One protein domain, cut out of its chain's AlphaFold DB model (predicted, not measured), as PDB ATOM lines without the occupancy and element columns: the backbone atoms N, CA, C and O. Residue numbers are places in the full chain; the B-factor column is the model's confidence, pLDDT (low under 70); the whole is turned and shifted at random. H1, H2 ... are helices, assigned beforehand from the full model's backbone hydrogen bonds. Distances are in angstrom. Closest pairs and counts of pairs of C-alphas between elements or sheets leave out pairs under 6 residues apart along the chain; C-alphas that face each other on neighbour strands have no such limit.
ATOM      1  N   ASN A   2      92.869 202.449 129.096       73.00
ATOM      2  CA  ASN A   2      94.166 202.987 128.673       73.00
ATOM      3  C   ASN A   2      94.118 204.514 128.870       73.00
ATOM      4  O   ASN A   2      93.315 205.164 128.197       73.00
ATOM      5  N   ILE A   3      94.897 205.038 129.824       76.88
ATOM      6  CA  ILE A   3      94.919 206.460 130.212       76.88
ATOM      7  C   ILE A   3      95.195 207.342 128.989       76.88
ATOM      8  O   ILE A   3      94.471 208.308 128.766       76.88
ATOM      9  N   ASP A   4      96.128 206.937 128.125       76.38
ATOM     10  CA  ASP A   4      96.492 207.692 126.923       76.38
ATOM     11  C   ASP A   4      95.284 207.900 125.996       76.38
ATOM     12  O   ASP A   4      95.017 209.007 125.530       76.38
ATOM     13  N   ASN A   5      94.497 206.843 125.770       80.94
ATOM     14  CA  ASN A   5      93.317 206.913 124.906       80.94
ATOM     15  C   ASN A   5      92.188 207.746 125.538       80.94
ATOM     16  O   ASN A   5      91.427 208.408 124.833       80.94
ATOM     17  N   TYR A   6      92.076 207.727 126.869       86.88
ATOM     18  CA  TYR A   6      91.120 208.566 127.588       86.88
ATOM     19  C   TYR A   6      91.469 210.054 127.442       86.88
ATOM     20  O   TYR A   6      90.628 210.840 127.011       86.88
ATOM     21  N   LEU A   7      92.724 210.428 127.707       90.62
ATOM     22  CA  LEU A   7      93.184 211.815 127.629       90.62
ATOM     23  C   LEU A   7      93.103 212.382 126.205       90.62
ATOM     24  O   LEU A   7      92.706 213.533 126.016       90.62
ATOM     25  N   GLU A   8      93.418 211.577 125.185       88.25
ATOM     26  CA  GLU A   8      93.337 212.018 123.788       88.25
ATOM     27  C   GLU A   8      91.893 212.305 123.336       88.25
ATOM     28  O   GLU A   8      91.670 213.243 122.565       88.25
ATOM     29  N   THR A   9      90.913 211.546 123.840       89.06
ATOM     30  CA  THR A   9      89.499 211.624 123.423       89.06
ATOM     31  C   THR A   9      88.615 212.475 124.339       89.06
ATOM     32  O   THR A   9      87.423 212.630 124.068       89.06
ATOM     33  N   LEU A  10      89.192 213.064 125.390       90.62
ATOM     34  CA  LEU A  10      88.467 213.846 126.384       90.62
ATOM     35  C   LEU A  10      87.826 215.109 125.787       90.62
ATOM     36  O   LEU A  10      88.489 215.907 125.110       90.62
ATOM     37  N   ASP A  11      86.546 215.304 126.105       90.75
ATOM     38  CA  ASP A  11      85.749 216.469 125.728       90.75
ATOM     39  C   ASP A  11      85.675 217.462 126.892       90.75
ATOM     40  O   ASP A  11      84.893 217.294 127.828       90.75
ATOM     41  N   LEU A  12      86.488 218.518 126.808       90.31
ATOM     42  CA  LEU A  12      86.582 219.560 127.833       90.31
ATOM     43  C   LEU A  12      85.335 220.451 127.938       90.31
ATOM     44  O   LEU A  12      85.272 221.279 128.838       90.31
ATOM     45  N   SER A  13      84.356 220.319 127.037       86.38
ATOM     46  CA  SER A  13      83.107 221.090 127.113       86.38
ATOM     47  C   SER A  13      82.084 220.497 128.086       86.38
ATOM     48  O   SER A  13      81.070 221.136 128.382       86.38
ATOM     49  N   LYS A  14      82.330 219.279 128.583       86.50
ATOM     50  CA  LYS A  14      81.410 218.577 129.477       86.50
ATOM     51  C   LYS A  14      81.573 219.028 130.935       86.50
ATOM     52  O   LYS A  14      82.705 219.188 131.396       86.50
ATOM     53  N   PRO A  15      80.465 219.186 131.682       84.12
ATOM     54  CA  PRO A  15      80.512 219.342 133.135       84.12
ATOM     55  C   PRO A  15      81.264 218.185 133.803       84.12
ATOM     56  O   PRO A  15      81.191 217.051 133.334       84.12
ATOM     57  N   GLY A  16      81.985 218.474 134.887       83.31
ATOM     58  CA  GLY A  16      82.711 217.470 135.680       83.31
ATOM     59  C   GLY A  16      84.072 217.029 135.124       83.31
ATOM     60  O   GLY A  16      84.822 216.372 135.837       83.31
ATOM     61  N   VAL A  17      84.453 217.453 133.913       87.88
ATOM     62  CA  VAL A  17      85.675 216.975 133.238       87.88
ATOM     63  C   VAL A  17      86.971 217.225 134.022       87.88
ATOM     64  O   VAL A  17      87.888 216.409 133.980       87.88
ATOM     65  N   VAL A  18      87.053 218.338 134.758       89.88
ATOM     66  CA  VAL A  18      88.197 218.637 135.633       89.88
ATOM     67  C   VAL A  18      88.262 217.647 136.796       89.88
ATOM     68  O   VAL A  18      89.345 217.169 137.110       89.88
ATOM     69  N   GLY A  19      87.117 217.301 137.389       86.81
ATOM     70  CA  GLY A  19      87.042 216.301 138.454       86.81
ATOM     71  C   GLY A  19      87.433 214.910 137.958       86.81
ATOM     72  O   GLY A  19      88.201 214.218 138.618       86.81
ATOM     73  N   ASP A  20      87.004 214.528 136.752       87.12
ATOM     74  CA  ASP A  20      87.420 213.254 136.155       87.12
ATOM     75  C   ASP A  20      88.940 213.198 135.911       87.12
ATOM     76  O   ASP A  20      89.566 212.148 136.076       87.12
ATOM     77  N   LEU A  21      89.546 214.319 135.503       90.75
ATOM     78  CA  LEU A  21      90.998 214.435 135.345       90.75
ATOM     79  C   LEU A  21      91.732 214.359 136.686       90.75
ATOM     80  O   LEU A  21      92.799 213.753 136.735       90.75
ATOM     81  N   ASP A  22      91.170 214.936 137.746       88.56
ATOM     82  CA  ASP A  22      91.736 214.889 139.097       88.56
ATOM     83  C   ASP A  22      91.728 213.461 139.649       88.56
ATOM     84  O   ASP A  22      92.776 212.937 140.010       88.56
ATOM     85  N   ILE A  23      90.587 212.768 139.563       86.12
ATOM     86  CA  ILE A  23      90.459 211.351 139.949       86.12
ATOM     87  C   ILE A  23      91.450 210.477 139.169       86.12
ATOM     88  O   ILE A  23      92.058 209.557 139.719       86.12
ATOM     89  N   MET A  24      91.618 210.744 137.872       89.12
ATOM     90  CA  MET A  24      92.588 210.024 137.049       89.12
ATOM     91  C   MET A  24      94.021 210.302 137.508       89.12
ATOM     92  O   MET A  24      94.805 209.360 137.629       89.12
ATOM     93  N   LEU A  25      94.357 211.558 137.799       88.50
ATOM     94  CA  LEU A  25      95.684 211.945 138.265       88.50
ATOM     95  C   LEU A  25      96.011 211.295 139.620       88.50
ATOM     96  O   LEU A  25      97.087 210.721 139.766       88.50
ATOM     97  N   GLU A  26      95.063 211.294 140.561       85.38
ATOM     98  CA  GLU A  26      95.173 210.626 141.869       85.38
ATOM     99  C   GLU A  26      95.313 209.098 141.766       85.38
ATOM    100  O   GLU A  26      95.790 208.455 142.699       85.38
ATOM    101  N   SER A  27      94.925 208.501 140.633       87.25
ATOM    102  CA  SER A  27      95.087 207.061 140.392       87.25
ATOM    103  C   SER A  27      96.495 206.653 139.937       87.25
ATOM    104  O   SER A  27      96.754 205.458 139.781       87.25
ATOM    105  N   ILE A  28      97.392 207.616 139.694       87.44
ATOM    106  CA  ILE A  28      98.778 207.349 139.300       87.44
ATOM    107  C   ILE A  28      99.620 207.041 140.544       87.44
ATOM    108  O   ILE A  28      99.704 207.848 141.467       87.44
ATOM    109  N   ASP A  29     100.284 205.882 140.541       83.56
ATOM    110  CA  ASP A  29     101.201 205.483 141.611       83.56
ATOM    111  C   ASP A  29     102.345 206.502 141.777       83.56
ATOM    112  O   ASP A  29     102.973 206.908 140.795       83.56
ATOM    113  N   ASN A  30     102.654 206.863 143.028       81.56
ATOM    114  CA  ASN A  30     103.696 207.828 143.404       81.56
ATOM    115  C   ASN A  30     103.541 209.206 142.722       81.56
ATOM    116  O   ASN A  30     104.534 209.828 142.338       81.56
ATOM    117  N   LEU A  31     102.305 209.695 142.552       81.69
ATOM    118  CA  LEU A  31     102.000 211.013 141.973       81.69
ATOM    119  C   LEU A  31     102.848 212.149 142.581       81.69
ATOM    120  O   LEU A  31     103.279 213.061 141.872       81.69
ATOM    121  N   GLU A  32     103.096 212.100 143.888       76.44
ATOM    122  CA  GLU A  32     103.893 213.071 144.638       76.44
ATOM    123  C   GLU A  32     105.381 213.104 144.258       76.44
ATOM    124  O   GLU A  32     106.057 214.096 144.540       76.44
ATOM    125  N   GLU A  33     105.889 212.051 143.614       80.31
ATOM    126  CA  GLU A  33     107.270 211.958 143.132       80.31
ATOM    127  C   GLU A  33     107.415 212.422 141.675       80.31
ATOM    128  O   GLU A  33     108.538 212.611 141.199       80.31
ATOM    129  N   LEU A  34     106.301 212.628 140.960       83.44
ATOM    130  CA  LEU A  34     106.325 213.027 139.557       83.44
ATOM    131  C   LEU A  34     106.810 214.466 139.388       83.44
ATOM    132  O   LEU A  34     106.342 215.400 140.048       83.44
ATOM    133  N   SER A  35     107.718 214.653 138.433       85.06
ATOM    134  CA  SER A  35     108.128 215.974 137.970       85.06
ATOM    135  C   SER A  35     107.077 216.584 137.037       85.06
ATOM    136  O   SER A  35     106.231 215.892 136.468       85.06
ATOM    137  N   MET A  36     107.160 217.895 136.796       86.50
ATOM    138  CA  MET A  36     106.286 218.553 135.819       86.50
ATOM    139  C   MET A  36     106.462 217.988 134.401       86.50
ATOM    140  O   MET A  36     105.493 217.935 133.645       86.50
ATOM    141  N   ASP A  37     107.671 217.548 134.042       87.19
ATOM    142  CA  ASP A  37     107.929 216.902 132.754       87.19
ATOM    143  C   ASP A  37     107.240 215.532 132.670       87.19
ATOM    144  O   ASP A  37     106.704 215.184 131.614       87.19
ATOM    145  N   ASP A  38     107.166 214.782 133.774       90.06
ATOM    146  CA  ASP A  38     106.408 213.526 133.826       90.06
ATOM    147  C   ASP A  38     104.916 213.786 133.593       90.06
ATOM    148  O   ASP A  38     104.308 213.145 132.732       90.06
ATOM    149  N   ILE A  39     104.349 214.802 134.258       90.69
ATOM    150  CA  ILE A  39     102.959 215.236 134.031       90.69
ATOM    151  C   ILE A  39     102.748 215.684 132.580       90.69
ATOM    152  O   ILE A  39     101.740 215.342 131.956       90.69
ATOM    153  N   HIS A  40     103.704 216.420 132.007       86.94
ATOM    154  CA  HIS A  40     103.637 216.865 130.617       86.94
ATOM    155  C   HIS A  40     103.557 215.688 129.635       86.94
ATOM    156  O   HIS A  40     102.808 215.729 128.652       86.94
ATOM    157  N   ASN A  41     104.301 214.623 129.926       88.94
ATOM    158  CA  ASN A  41     104.396 213.434 129.088       88.94
ATOM    159  C   ASN A  41     103.183 212.495 129.196       88.94
ATOM    160  O   ASN A  41     103.064 211.604 128.356       88.94
ATOM    161  N   LEU A  42     102.249 212.724 130.129       89.88
ATOM    162  CA  LEU A  42     100.992 211.965 130.200       89.88
ATOM    163  C   LEU A  42     100.091 212.196 128.978       89.88
ATOM    164  O   LEU A  42      99.369 211.298 128.557       89.88
ATOM    165  N   CYS A  43     100.104 213.398 128.385       90.56
ATOM    166  CA  CYS A  43      99.322 213.665 127.174       90.56
ATOM    167  C   CYS A  43      99.947 214.747 126.276       90.56
ATOM    168  O   CYS A  43      99.359 215.812 126.078       90.56
ATOM    169  N   PRO A  44     101.112 214.498 125.657       86.19
ATOM    170  CA  PRO A  44     101.880 215.533 124.958       86.19
ATOM    171  C   PRO A  44     101.164 216.121 123.728       86.19
ATOM    172  O   PRO A  44     101.516 217.200 123.247       86.19
ATOM    173  N   LYS A  45     100.155 215.423 123.187       89.62
ATOM    174  CA  LYS A  45      99.403 215.865 122.002       89.62
ATOM    175  C   LYS A  45      98.270 216.846 122.323       89.62
ATOM    176  O   LYS A  45      97.868 217.597 121.435       89.62
ATOM    177  N   ARG A  46      97.753 216.859 123.556       92.94
ATOM    178  CA  ARG A  46      96.605 217.680 123.978       92.94
ATOM    179  C   ARG A  46      97.049 218.732 124.986       92.94
ATOM    180  O   ARG A  46      96.842 218.582 126.181       92.94
ATOM    181  N   LYS A  47      97.649 219.821 124.489       92.38
ATOM    182  CA  LYS A  47      98.191 220.910 125.328       92.38
ATOM    183  C   LYS A  47      97.174 221.499 126.309       92.38
ATOM    184  O   LYS A  47      97.559 221.916 127.393       92.38
ATOM    185  N   ASP A  48      95.908 221.552 125.912       93.00
ATOM    186  CA  ASP A  48      94.780 221.962 126.750       93.00
ATOM    187  C   ASP A  48      94.598 221.023 127.953       93.00
ATOM    188  O   ASP A  48      94.561 221.486 129.088       93.00
ATOM    189  N   VAL A  49      94.581 219.709 127.719       94.94
ATOM    190  CA  VAL A  49      94.494 218.689 128.778       94.94
ATOM    191  C   VAL A  49      95.760 218.680 129.635       94.94
ATOM    192  O   VAL A  49      95.669 218.684 130.858       94.94
ATOM    193  N   THR A  50      96.944 218.739 129.017       94.69
ATOM    194  CA  THR A  50      98.225 218.800 129.733       94.69
ATOM    195  C   THR A  50      98.289 219.982 130.691       94.69
ATOM    196  O   THR A  50      98.778 219.849 131.806       94.69
ATOM    197  N   SER A  51      97.800 221.145 130.263       95.25
ATOM    198  CA  SER A  51      97.792 222.348 131.090       95.25
ATOM    199  C   SER A  51      96.898 222.171 132.320       95.25
ATOM    200  O   SER A  51      97.333 222.463 133.431       95.25
ATOM    201  N   ILE A  52      95.704 221.587 132.161       95.06
ATOM    202  CA  ILE A  52      94.819 221.258 133.293       95.06
ATOM    203  C   ILE A  52      95.498 220.266 134.245       95.06
ATOM    204  O   ILE A  52      95.480 220.487 135.451       95.06
ATOM    205  N   LEU A  53      96.143 219.215 133.724       94.75
ATOM    206  CA  LEU A  53      96.877 218.239 134.541       94.75
ATOM    207  C   LEU A  53      98.007 218.894 135.345       94.75
ATOM    208  O   LEU A  53      98.141 218.627 136.535       94.75
ATOM    209  N   ILE A  54      98.774 219.800 134.726       94.62
ATOM    210  CA  ILE A  54      99.789 220.601 135.428       94.62
ATOM    211  C   ILE A  54      99.135 221.465 136.511       94.62
ATOM    212  O   ILE A  54      99.677 221.572 137.607       94.62
ATOM    213  N   GLY A  55      97.976 222.064 136.234       94.06
ATOM    214  CA  GLY A  55      97.210 222.836 137.212       94.06
ATOM    215  C   GLY A  55      96.746 222.001 138.405       94.06
ATOM    216  O   GLY A  55      96.854 222.457 139.544       94.06
ATOM    217  N   LEU A  56      96.250 220.785 138.165       91.62
ATOM    218  CA  LEU A  56      95.753 219.878 139.206       91.62
ATOM    219  C   LEU A  56      96.912 219.374 140.063       91.62
ATOM    220  O   LEU A  56      96.876 219.509 141.286       91.62
ATOM    221  N   TRP A  57      97.997 218.939 139.418       90.06
ATOM    222  CA  TRP A  57      99.245 218.596 140.090       90.06
ATOM    223  C   TRP A  57      99.781 219.771 140.919       90.06
ATOM    224  O   TRP A  57     100.102 219.604 142.093       90.06
ATOM    225  N   ALA A  58      99.796 220.988 140.364       88.19
ATOM    226  CA  ALA A  58     100.205 222.195 141.080       88.19
ATOM    227  C   ALA A  58      99.287 222.498 142.273       88.19
ATOM    228  O   ALA A  58      99.761 222.903 143.334       88.19
ATOM    229  N   SER A  59      97.977 222.295 142.125       86.38
ATOM    230  CA  SER A  59      97.000 222.466 143.201       86.38
ATOM    231  C   SER A  59      97.245 221.473 144.340       86.38
ATOM    232  O   SER A  59      97.255 221.881 145.503       86.38
ATOM    233  N   GLY A  60      97.518 220.204 144.017       80.56
ATOM    234  CA  GLY A  60      97.923 219.173 144.975       80.56
ATOM    235  C   GLY A  60      99.257 219.499 145.654       80.56
ATOM    236  O   GLY A  60      99.343 219.496 146.881       80.56
ATOM    237  N   PHE A  61     100.269 219.900 144.884       76.81
ATOM    238  CA  PHE A  61     101.569 220.363 145.381       76.81
ATOM    239  C   PHE A  61     101.433 221.526 146.378       76.81
ATOM    240  O   PHE A  61     102.058 221.524 147.438       76.81
ATOM    241  N   LEU A  62     100.557 222.493 146.089       75.69
ATOM    242  CA  LEU A  62     100.264 223.628 146.971       75.69
ATOM    243  C   LEU A  62      99.377 223.263 148.170       75.69
ATOM    244  O   LEU A  62      99.179 224.105 149.041       75.69
ATOM    245  N   LYS A  63      98.840 222.043 148.247       68.56
ATOM    246  CA  LYS A  63      98.030 221.552 149.376       68.56
ATOM    247  C   LYS A  63      98.713 220.460 150.199       68.56
ATOM    248  O   LYS A  63      98.277 220.218 151.323       68.56
ATOM    249  N   SER A  64      99.748 219.809 149.669       55.00
ATOM    250  CA  SER A  64     100.289 218.571 150.230       55.00
ATOM    251  C   SER A  64     100.873 218.745 151.644       55.00
ATOM    252  O   SER A  64     101.750 219.591 151.851       55.00
ATOM    253  N   PRO A  65     100.439 217.923 152.622       47.41
ATOM    254  CA  PRO A  65     101.047 217.848 153.947       47.41
ATOM    255  C   PRO A  65     102.358 217.040 153.980       47.41
ATOM    256  O   PRO A  65     103.101 217.183 154.946       47.41
ATOM    257  N   LEU A  66     102.689 216.250 152.945       45.31
ATOM    258  CA  LEU A  66     103.951 215.485 152.847       45.31
ATOM    259  C   LEU A  66     105.191 216.367 152.614       45.31
ATOM    260  O   LEU A  66     106.317 215.895 152.732       45.31
ATOM    261  N   PHE A  67     104.986 217.660 152.363       49.50
ATOM    262  CA  PHE A  67     106.041 218.677 152.346       49.50
ATOM    263  C   PHE A  67     105.991 219.605 153.588       49.50
ATOM    264  O   PHE A  67     106.720 220.576 153.678       49.50
ATOM    265  N   ASP A  68     105.205 219.214 154.594       42.28
ATOM    266  CA  ASP A  68     105.203 219.582 156.020       42.28
ATOM    267  C   ASP A  68     104.544 220.904 156.513       42.28
ATOM    268  O   ASP A  68     104.980 222.034 156.283       42.28
ATOM    269  N   SER A  69     103.456 220.657 157.260       40.94
ATOM    270  CA  SER A  69     102.825 221.371 158.388       40.94
ATOM    271  C   SER A  69     102.621 222.888 158.340       40.94
ATOM    272  O   SER A  69     103.146 223.657 159.143       40.94
ATOM    273  N   ASN A  70     101.725 223.300 157.443       45.38
ATOM    274  CA  ASN A  70     100.628 224.260 157.650       45.38
ATOM    275  C   ASN A  70     100.079 224.554 156.246       45.38
ATOM    276  O   ASN A  70     100.743 225.260 155.496       45.38
ATOM    277  N   TYR A  71      98.942 223.958 155.860       53.22
ATOM    278  CA  TYR A  71      98.228 224.162 154.580       53.22
ATOM    279  C   TYR A  71      99.019 224.914 153.482       53.22
ATOM    280  O   TYR A  71      98.884 226.131 153.339       53.22
ATOM    281  N   GLY A  72      99.850 224.205 152.710       59.91
ATOM    282  CA  GLY A  72     100.479 224.751 151.498       59.91
ATOM    283  C   GLY A  72     101.698 225.660 151.656       59.91
ATOM    284  O   GLY A  72     102.220 226.157 150.656       59.91
ATOM    285  N   LEU A  73     102.186 225.887 152.879       65.38
ATOM    286  CA  LEU A  73     103.326 226.776 153.121       65.38
ATOM    287  C   LEU A  73     104.632 226.295 152.480       65.38
ATOM    288  O   LEU A  73     105.381 227.134 151.984       65.38
ATOM    289  N   GLU A  74     104.919 224.994 152.458       69.56
ATOM    290  CA  GLU A  74     106.160 224.509 151.839       69.56
ATOM    291  C   GLU A  74     106.102 224.538 150.312       69.56
ATOM    292  O   GLU A  74     107.039 225.030 149.686       69.56
ATOM    293  N   GLY A  75     104.978 224.140 149.704       72.38
ATOM    294  CA  GLY A  75     104.758 224.319 148.265       72.38
ATOM    295  C   GLY A  75     104.930 225.786 147.847       72.38
ATOM    296  O   GLY A  75     105.623 226.094 146.874       72.38
ATOM    297  N   LEU A  76     104.413 226.717 148.655       76.94
ATOM    298  CA  LEU A  76     104.605 228.153 148.450       76.94
ATOM    299  C   LEU A  76     106.066 228.599 148.638       76.94
ATOM    300  O   LEU A  76     106.555 229.425 147.866       76.94
ATOM    301  N   LYS A  77     106.782 228.081 149.646       77.38
ATOM    302  CA  LYS A  77     108.217 228.366 149.825       77.38
ATOM    303  C   LYS A  77     109.016 227.875 148.628       77.38
ATOM    304  O   LYS A  77     109.851 228.628 148.140       77.38
ATOM    305  N   ASN A  78     108.740 226.672 148.136       77.06
ATOM    306  CA  ASN A  78     109.418 226.099 146.978       77.06
ATOM    307  C   ASN A  78     109.170 226.931 145.716       77.06
ATOM    308  O   ASN A  78     110.119 227.259 145.005       77.06
ATOM    309  N   TYR A  79     107.931 227.383 145.509       81.81
ATOM    310  CA  TYR A  79     107.600 228.330 144.444       81.81
ATOM    311  C   TYR A  79     108.381 229.651 144.568       81.81
ATOM    312  O   TYR A  79     108.894 230.173 143.577       81.81
ATOM    313  N   LYS A  80     108.517 230.190 145.788       79.62
ATOM    314  CA  LYS A  80     109.205 231.469 146.043       79.62
ATOM    315  C   LYS A  80     110.739 231.377 146.066       79.62
ATOM    316  O   LYS A  80     111.384 232.392 145.834       79.62
ATOM    317  N   ARG A  81     111.336 230.209 146.338       70.25
ATOM    318  CA  ARG A  81     112.790 230.016 146.566       70.25
ATOM    319  C   ARG A  81     113.595 229.573 145.329       70.25
ATOM    320  O   ARG A  81     114.648 228.971 145.484       70.25
ATOM    321  N   GLU A  82     113.126 229.880 144.119       65.25
ATOM    322  CA  GLU A  82     113.821 229.600 142.838       65.25
ATOM    323  C   GLU A  82     114.051 228.113 142.490       65.25
ATOM    324  O   GLU A  82     114.721 227.818 141.505       65.25
ATOM    325  N   TYR A  83     113.462 227.162 143.225       77.62
ATOM    326  CA  TYR A  83     113.534 225.736 142.861       77.62
ATOM    327  C   TYR A  83     112.806 225.421 141.553       77.62
ATOM    328  O   TYR A  83     113.182 224.495 140.841       77.62
ATOM    329  N   LEU A  84     111.773 226.205 141.250       82.00
ATOM    330  CA  LEU A  84     111.079 226.184 139.974       82.00
ATOM    331  C   LEU A  84     111.649 227.265 139.066       82.00
ATOM    332  O   LEU A  84     111.794 228.429 139.460       82.00
ATOM    333  N   THR A  85     111.890 226.896 137.817       88.38
ATOM    334  CA  THR A  85     112.212 227.839 136.753       88.38
ATOM    335  C   THR A  85     111.025 228.761 136.465       88.38
ATOM    336  O   THR A  85     109.858 228.412 136.648       88.38
ATOM    337  N   GLU A  86     111.297 229.939 135.904       89.44
ATOM    338  CA  GLU A  86     110.247 230.870 135.457       89.44
ATOM    339  C   GLU A  86     109.322 230.289 134.377       89.44
ATOM    340  O   GLU A  86     108.216 230.787 134.156       89.44
ATOM    341  N   LYS A  87     109.773 229.247 133.670       91.00
ATOM    342  CA  LYS A  87     108.941 228.505 132.722       91.00
ATOM    343  C   LYS A  87     107.933 227.634 133.470       91.00
ATOM    344  O   LYS A  87     106.752 227.681 133.147       91.00
ATOM    345  N   GLU A  88     108.382 226.882 134.469       89.81
ATOM    346  CA  GLU A  88     107.530 226.005 135.283       89.81
ATOM    347  C   GLU A  88     106.493 226.800 136.072       89.81
ATOM    348  O   GLU A  88     105.311 226.476 136.023       89.81
ATOM    349  N   LYS A  89     106.891 227.912 136.704       91.19
ATOM    350  CA  LYS A  89     105.944 228.796 137.403       91.19
ATOM    351  C   LYS A  89     104.830 229.285 136.480       91.19
ATOM    352  O   LYS A  89     103.657 229.235 136.839       91.19
ATOM    353  N   ARG A  90     105.179 229.702 135.256       93.12
ATOM    354  CA  ARG A  90     104.195 230.115 134.244       93.12
ATOM    355  C   ARG A  90     103.289 228.970 133.804       93.12
ATOM    356  O   ARG A  90     102.097 229.192 133.633       93.12
ATOM    357  N   LEU A  91     103.828 227.764 133.637       93.31
ATOM    358  CA  LEU A  91     103.024 226.581 133.325       93.31
ATOM    359  C   LEU A  91     102.031 226.265 134.450       93.31
ATOM    360  O   LEU A  91     100.867 226.013 134.155       93.31
ATOM    361  N   MET A  92     102.448 226.363 135.717       93.25
ATOM    362  CA  MET A  92     101.553 226.187 136.867       93.25
ATOM    363  C   MET A  92     100.433 227.227 136.882       93.25
ATOM    364  O   MET A  92      99.270 226.857 137.006       93.25
ATOM    365  N   LEU A  93     100.760 228.515 136.725       94.69
ATOM    366  CA  LEU A  93      99.754 229.584 136.696       94.69
ATOM    367  C   LEU A  93      98.748 229.376 135.558       94.69
ATOM    368  O   LEU A  93      97.542 229.436 135.786       94.69
ATOM    369  N   ASN A  94      99.231 229.067 134.353       95.19
ATOM    370  CA  ASN A  94      98.366 228.789 133.207       95.19
ATOM    371  C   ASN A  94      97.462 227.577 133.458       95.19
ATOM    372  O   ASN A  94      96.272 227.644 133.169       95.19
ATOM    373  N   GLY A  95      98.003 226.504 134.041       95.81
ATOM    374  CA  GLY A  95      97.227 225.316 134.385       95.81
ATOM    375  C   GLY A  95      96.133 225.594 135.414       95.81
ATOM    376  O   GLY A  95      95.008 225.122 135.266       95.81
ATOM    377  N   LEU A  96      96.422 226.420 136.422       95.69
ATOM    378  CA  LEU A  96      95.434 226.878 137.401       95.69
ATOM    379  C   LEU A  96      94.319 227.708 136.732       95.69
ATOM    380  O   LEU A  96      93.139 227.453 136.964       95.69
ATOM    381  N   PHE A  97      94.650 228.642 135.837       96.00
ATOM    382  CA  PHE A  97      93.624 229.358 135.064       96.00
ATOM    383  C   PHE A  97      92.828 228.437 134.130       96.00
ATOM    384  O   PHE A  97      91.631 228.655 133.931       96.00
ATOM    385  N   ASP A  98      93.453 227.396 133.579       95.06
ATOM    386  CA  ASP A  98      92.771 226.407 132.743       95.06
ATOM    387  C   ASP A  98      91.800 225.546 133.553       95.06
ATOM    388  O   ASP A  98      90.698 225.283 133.069       95.06
ATOM    389  N   ILE A  99      92.130 225.197 134.803       94.44
ATOM    390  CA  ILE A  99      91.160 224.581 135.717       94.44
ATOM    391  C   ILE A  99      89.925 225.470 135.843       94.44
ATOM    392  O   ILE A  99      88.819 224.981 135.627       94.44
ATOM    393  N   ILE A 100      90.087 226.768 136.135       94.06
ATOM    394  CA  ILE A 100      88.945 227.691 136.235       94.06
ATOM    395  C   ILE A 100      88.163 227.689 134.921       94.06
ATOM    396  O   ILE A 100      86.955 227.483 134.921       94.06
ATOM    397  N   ARG A 101      88.845 227.853 133.784       92.56
ATOM    398  CA  ARG A 101      88.206 227.948 132.466       92.56
ATOM    399  C   ARG A 101      87.312 226.750 132.140       92.56
ATOM    400  O   ARG A 101      86.253 226.948 131.542       92.56
ATOM    401  N   TYR A 102      87.765 225.545 132.480       91.12
ATOM    402  CA  TYR A 102      87.084 224.285 132.165       91.12
ATOM    403  C   TYR A 102      86.276 223.716 133.339       91.12
ATOM    404  O   TYR A 102      85.644 222.670 133.204       91.12
ATOM    405  N   SER A 103      86.221 224.422 134.471       87.44
ATOM    406  CA  SER A 103      85.315 224.112 135.580       87.44
ATOM    407  C   SER A 103      83.893 224.540 135.209       87.44
ATOM    408  O   SER A 103      83.399 225.583 135.625       87.44
ATOM    409  N   HIS A 104      83.236 223.772 134.342       74.56
ATOM    410  CA  HIS A 104      81.842 223.978 133.943       74.56
ATOM    411  C   HIS A 104      80.903 223.439 135.033       74.56
ATOM    412  O   HIS A 104      80.363 222.346 134.890       74.56
ATOM    413  N   ILE A 105      80.789 224.160 136.150       64.38
ATOM    414  CA  ILE A 105      80.151 223.665 137.378       64.38
ATOM    415  C   ILE A 105      78.647 223.385 137.193       64.38
ATOM    416  O   ILE A 105      77.905 224.276 136.795       64.38
ATOM    417  N   ASP A 106      78.246 222.161 137.564       56.12
ATOM    418  CA  ASP A 106      76.969 221.797 138.198       56.12
ATOM    419  C   ASP A 106      77.325 220.829 139.354       56.12
ATOM    420  O   ASP A 106      77.699 219.680 139.101       56.12
ATOM    421  N   ILE A 107      77.298 221.296 140.612       53.47
ATOM    422  CA  ILE A 107      77.596 220.482 141.812       53.47
ATOM    423  C   ILE A 107      76.274 219.951 142.395       53.47
ATOM    424  O   ILE A 107      75.417 220.757 142.755       53.47
ATOM    425  N   PRO A 108      76.078 218.623 142.515       45.47
ATOM    426  CA  PRO A 108      74.949 218.061 143.256       45.47
ATOM    427  C   PRO A 108      75.032 218.433 144.746       45.47
ATOM    428  O   PRO A 108      76.098 218.305 145.342       45.47
ATOM    429  N   GLU A 109      73.906 218.822 145.356       49.28
ATOM    430  CA  GLU A 109      73.799 219.273 146.763       49.28
ATOM    431  C   GLU A 109      74.305 218.250 147.810       49.28
ATOM    432  O   GLU A 109      74.588 218.621 148.946       49.28
ATOM    433  N   ASP A 110      74.462 216.974 147.434       41.72
ATOM    434  CA  ASP A 110      74.746 215.849 148.341       41.72
ATOM    435  C   ASP A 110      76.234 215.452 148.452       41.72
ATOM    436  O   ASP A 110      76.566 214.420 149.051       41.72
ATOM    437  N   HIS A 111      77.162 216.217 147.876       43.22
ATOM    438  CA  HIS A 111      78.594 215.960 148.034       43.22
ATOM    439  C   HIS A 111      79.297 217.140 148.700       43.22
ATOM    440  O   HIS A 111      79.138 218.281 148.273       43.22
ATOM    441  N   ASP A 112      80.160 216.834 149.677       43.62
ATOM    442  CA  ASP A 112      81.305 217.665 150.079       43.62
ATOM    443  C   ASP A 112      82.286 217.783 148.885       43.62
ATOM    444  O   ASP A 112      83.456 217.406 148.953       43.62
ATOM    445  N   ALA A 113      81.784 218.220 147.728       51.50
ATOM    446  CA  ALA A 113      82.547 218.399 146.516       51.50
ATOM    447  C   ALA A 113      83.457 219.600 146.744       51.50
ATOM    448  O   ALA A 113      83.000 220.715 146.998       51.50
ATOM    449  N   ILE A 114      84.764 219.362 146.679       54.94
ATOM    450  CA  ILE A 114      85.753 220.431 146.677       54.94
ATOM    451  C   ILE A 114      85.393 221.381 145.533       54.94
ATOM    452  O   ILE A 114      85.449 221.005 144.363       54.94
ATOM    453  N   ASP A 115      85.047 222.623 145.867       74.12
ATOM    454  CA  ASP A 115      84.920 223.680 144.872       74.12
ATOM    455  C   ASP A 115      86.323 223.971 144.307       74.12
ATOM    456  O   ASP A 115      87.154 224.652 144.929       74.12
ATOM    457  N   TYR A 116      86.610 223.391 143.136       81.56
ATOM    458  CA  TYR A 116      87.874 223.580 142.426       81.56
ATOM    459  C   TYR A 116      88.156 225.055 142.170       81.56
ATOM    460  O   TYR A 116      89.301 225.476 142.335       81.56
ATOM    461  N   ILE A 117      87.141 225.850 141.819       88.81
ATOM    462  CA  ILE A 117      87.312 227.274 141.534       88.81
ATOM    463  C   ILE A 117      87.743 227.994 142.805       88.81
ATOM    464  O   ILE A 117      88.763 228.680 142.791       88.81
ATOM    465  N   TYR A 118      87.057 227.777 143.929       86.56
ATOM    466  CA  TYR A 118      87.455 228.382 145.202       86.56
ATOM    467  C   TYR A 118      88.884 227.993 145.607       86.56
ATOM    468  O   TYR A 118      89.713 228.847 145.942       86.56
ATOM    469  N   SER A 119      89.197 226.699 145.530       85.06
ATOM    470  CA  SER A 119      90.525 226.177 145.843       85.06
ATOM    471  C   SER A 119      91.614 226.808 144.971       85.06
ATOM    472  O   SER A 119      92.673 227.201 145.470       85.06
ATOM    473  N   VAL A 120      91.380 226.871 143.664       90.94
ATOM    474  CA  VAL A 120      92.333 227.417 142.701       90.94
ATOM    475  C   VAL A 120      92.477 228.924 142.878       90.94
ATOM    476  O   VAL A 120      93.608 229.405 142.894       90.94
ATOM    477  N   CYS A 121      91.387 229.660 143.106       91.00
ATOM    478  CA  CYS A 121      91.438 231.091 143.408       91.00
ATOM    479  C   CYS A 121      92.290 231.374 144.647       91.00
ATOM    480  O   CYS A 121      93.136 232.268 144.619       91.00
ATOM    481  N   ARG A 122      92.144 230.579 145.715       88.12
ATOM    482  CA  ARG A 122      92.994 230.702 146.907       88.12
ATOM    483  C   ARG A 122      94.469 230.464 146.579       88.12
ATOM    484  O   ARG A 122      95.319 231.232 147.025       88.12
ATOM    485  N   ASN A 123      94.779 229.421 145.811       88.94
ATOM    486  CA  ASN A 123      96.153 229.117 145.410       88.94
ATOM    487  C   ASN A 123      96.746 230.239 144.555       88.94
ATOM    488  O   ASN A 123      97.831 230.727 144.859       88.94
ATOM    489  N   LEU A 124      96.019 230.707 143.542       93.38
ATOM    490  CA  LEU A 124      96.438 231.828 142.710       93.38
ATOM    491  C   LEU A 124      96.669 233.097 143.541       93.38
ATOM    492  O   LEU A 124      97.672 233.771 143.332       93.38
ATOM    493  N   TYR A 125      95.817 233.388 144.529       91.69
ATOM    494  CA  TYR A 125      95.979 234.570 145.379       91.69
ATOM    495  C   TYR A 125      97.252 234.497 146.230       91.69
ATOM    496  O   TYR A 125      97.910 235.505 146.457       91.69
ATOM    497  N   LEU A 126      97.656 233.300 146.664       88.19
ATOM    498  CA  LEU A 126      98.929 233.116 147.370       88.19
ATOM    499  C   LEU A 126     100.152 233.335 146.465       88.19
ATOM    500  O   LEU A 126     101.208 233.751 146.957       88.19
ATOM    501  N   LEU A 127     100.024 233.022 145.173       90.12
ATOM    502  CA  LEU A 127     101.112 233.106 144.196       90.12
ATOM    503  C   LEU A 127     101.266 234.511 143.607       90.12
ATOM    504  O   LEU A 127     102.393 234.995 143.502       90.12
ATOM    505  N   ILE A 128     100.155 235.140 143.225       92.75
ATOM    506  CA  ILE A 128     100.098 236.404 142.477       92.75
ATOM    507  C   ILE A 128      99.002 237.341 143.030       92.75
ATOM    508  O   ILE A 128      98.103 237.738 142.290       92.75
ATOM    509  N   PRO A 129      99.037 237.709 144.325       92.25
ATOM    510  CA  PRO A 129      97.943 238.442 144.977       92.25
ATOM    511  C   PRO A 129      97.584 239.757 144.274       92.25
ATOM    512  O   PRO A 129      96.403 240.067 144.127       92.25
TER     513      PRO A 129
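What this domain is: This is residues 2 to 129 of the 203 residues of an uncharacterized protein of Pragia fontium (UniProt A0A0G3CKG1). Helix H4 runs through the middle of a cluster of helices; the longest helix, H6, crosses one side of it, H7 folds back beside H6 as the second half of a hairpin, and H2 and H3 pack on the side of H4 away from H6. H1 and H5 lie at the periphery, and the long link between H6 and H7 loops away from the core. The printed part has 128 residues with seven named helices, H1 to H7 in order along the chain, and no named strand; the class is all helix. It is compact, with a radius of gyration of the C-alphas of 14.2 A, and a rounded outline spanning 37 by 35 by 26 A.

Where its parts are: H1, residues 3 to 9, begins at C-alpha 3 at (94.919, 206.460, 130.212) and is 10.1 A long from first to last C-alpha. H2, residues 17 to 26, is 14.3 A long, and H3, residues 36 to 41, 8.7 A. H4, residues 47 to 61, measures 20.3 A from C-alpha 47 at (98.191, 220.910, 125.328). H5 is residues 73 to 80, 10.3 A. H6, residues 86 to 102, measures 24.3 A. H7, residues 116 to 127, measures 16.4 A and ends at C-alpha 127 at (101.112, 233.106, 144.196).

How they stand to each other: H4 is the hub, touching four helices. It touches H6 about perpendicularly at 77 degrees, the closest C-alphas being those of Gly 55 and Gly 95, 3.8 A apart. With residues 52 to 57 alone it touches H2, at a steep tilt of 57 degrees, closest at the C-alphas of Asp 22 and Leu 56, 6.4 A. H3 and H4 form a helical hairpin at a shallow tilt of 34.5 degrees, only just short of steep; the C-alphas of His 40 and Thr 50 are closest, 5.8 A apart. H6 and H7 form another, at a shallow tilt of 27 degrees, opposite ways, closest at the C-alphas of Ile 100 and Ile 117, 5.6 A. H5 is close to but not clearly touching H7, with the C-alphas of Leu 76 and Leu 127 closest, 7.4 A apart. H1 and H2 are near each other, and H1 is apart from H6. Every O i to N i+4 pair is within hydrogen-bond range in H1, H2, H3, H4, H5, H6 and H7.

The domain as a whole: The two farthest C-alphas, those of Glu 82 and Asp 110, are 41.8 A apart. The printed part has no cut. The links H4 to H5 and H6 to H7 are long, with 11 and 13 residues. The mean pLDDT of the printed part is 81.1, and residues 63 to 74, 82 and 105 to 114 are under 70.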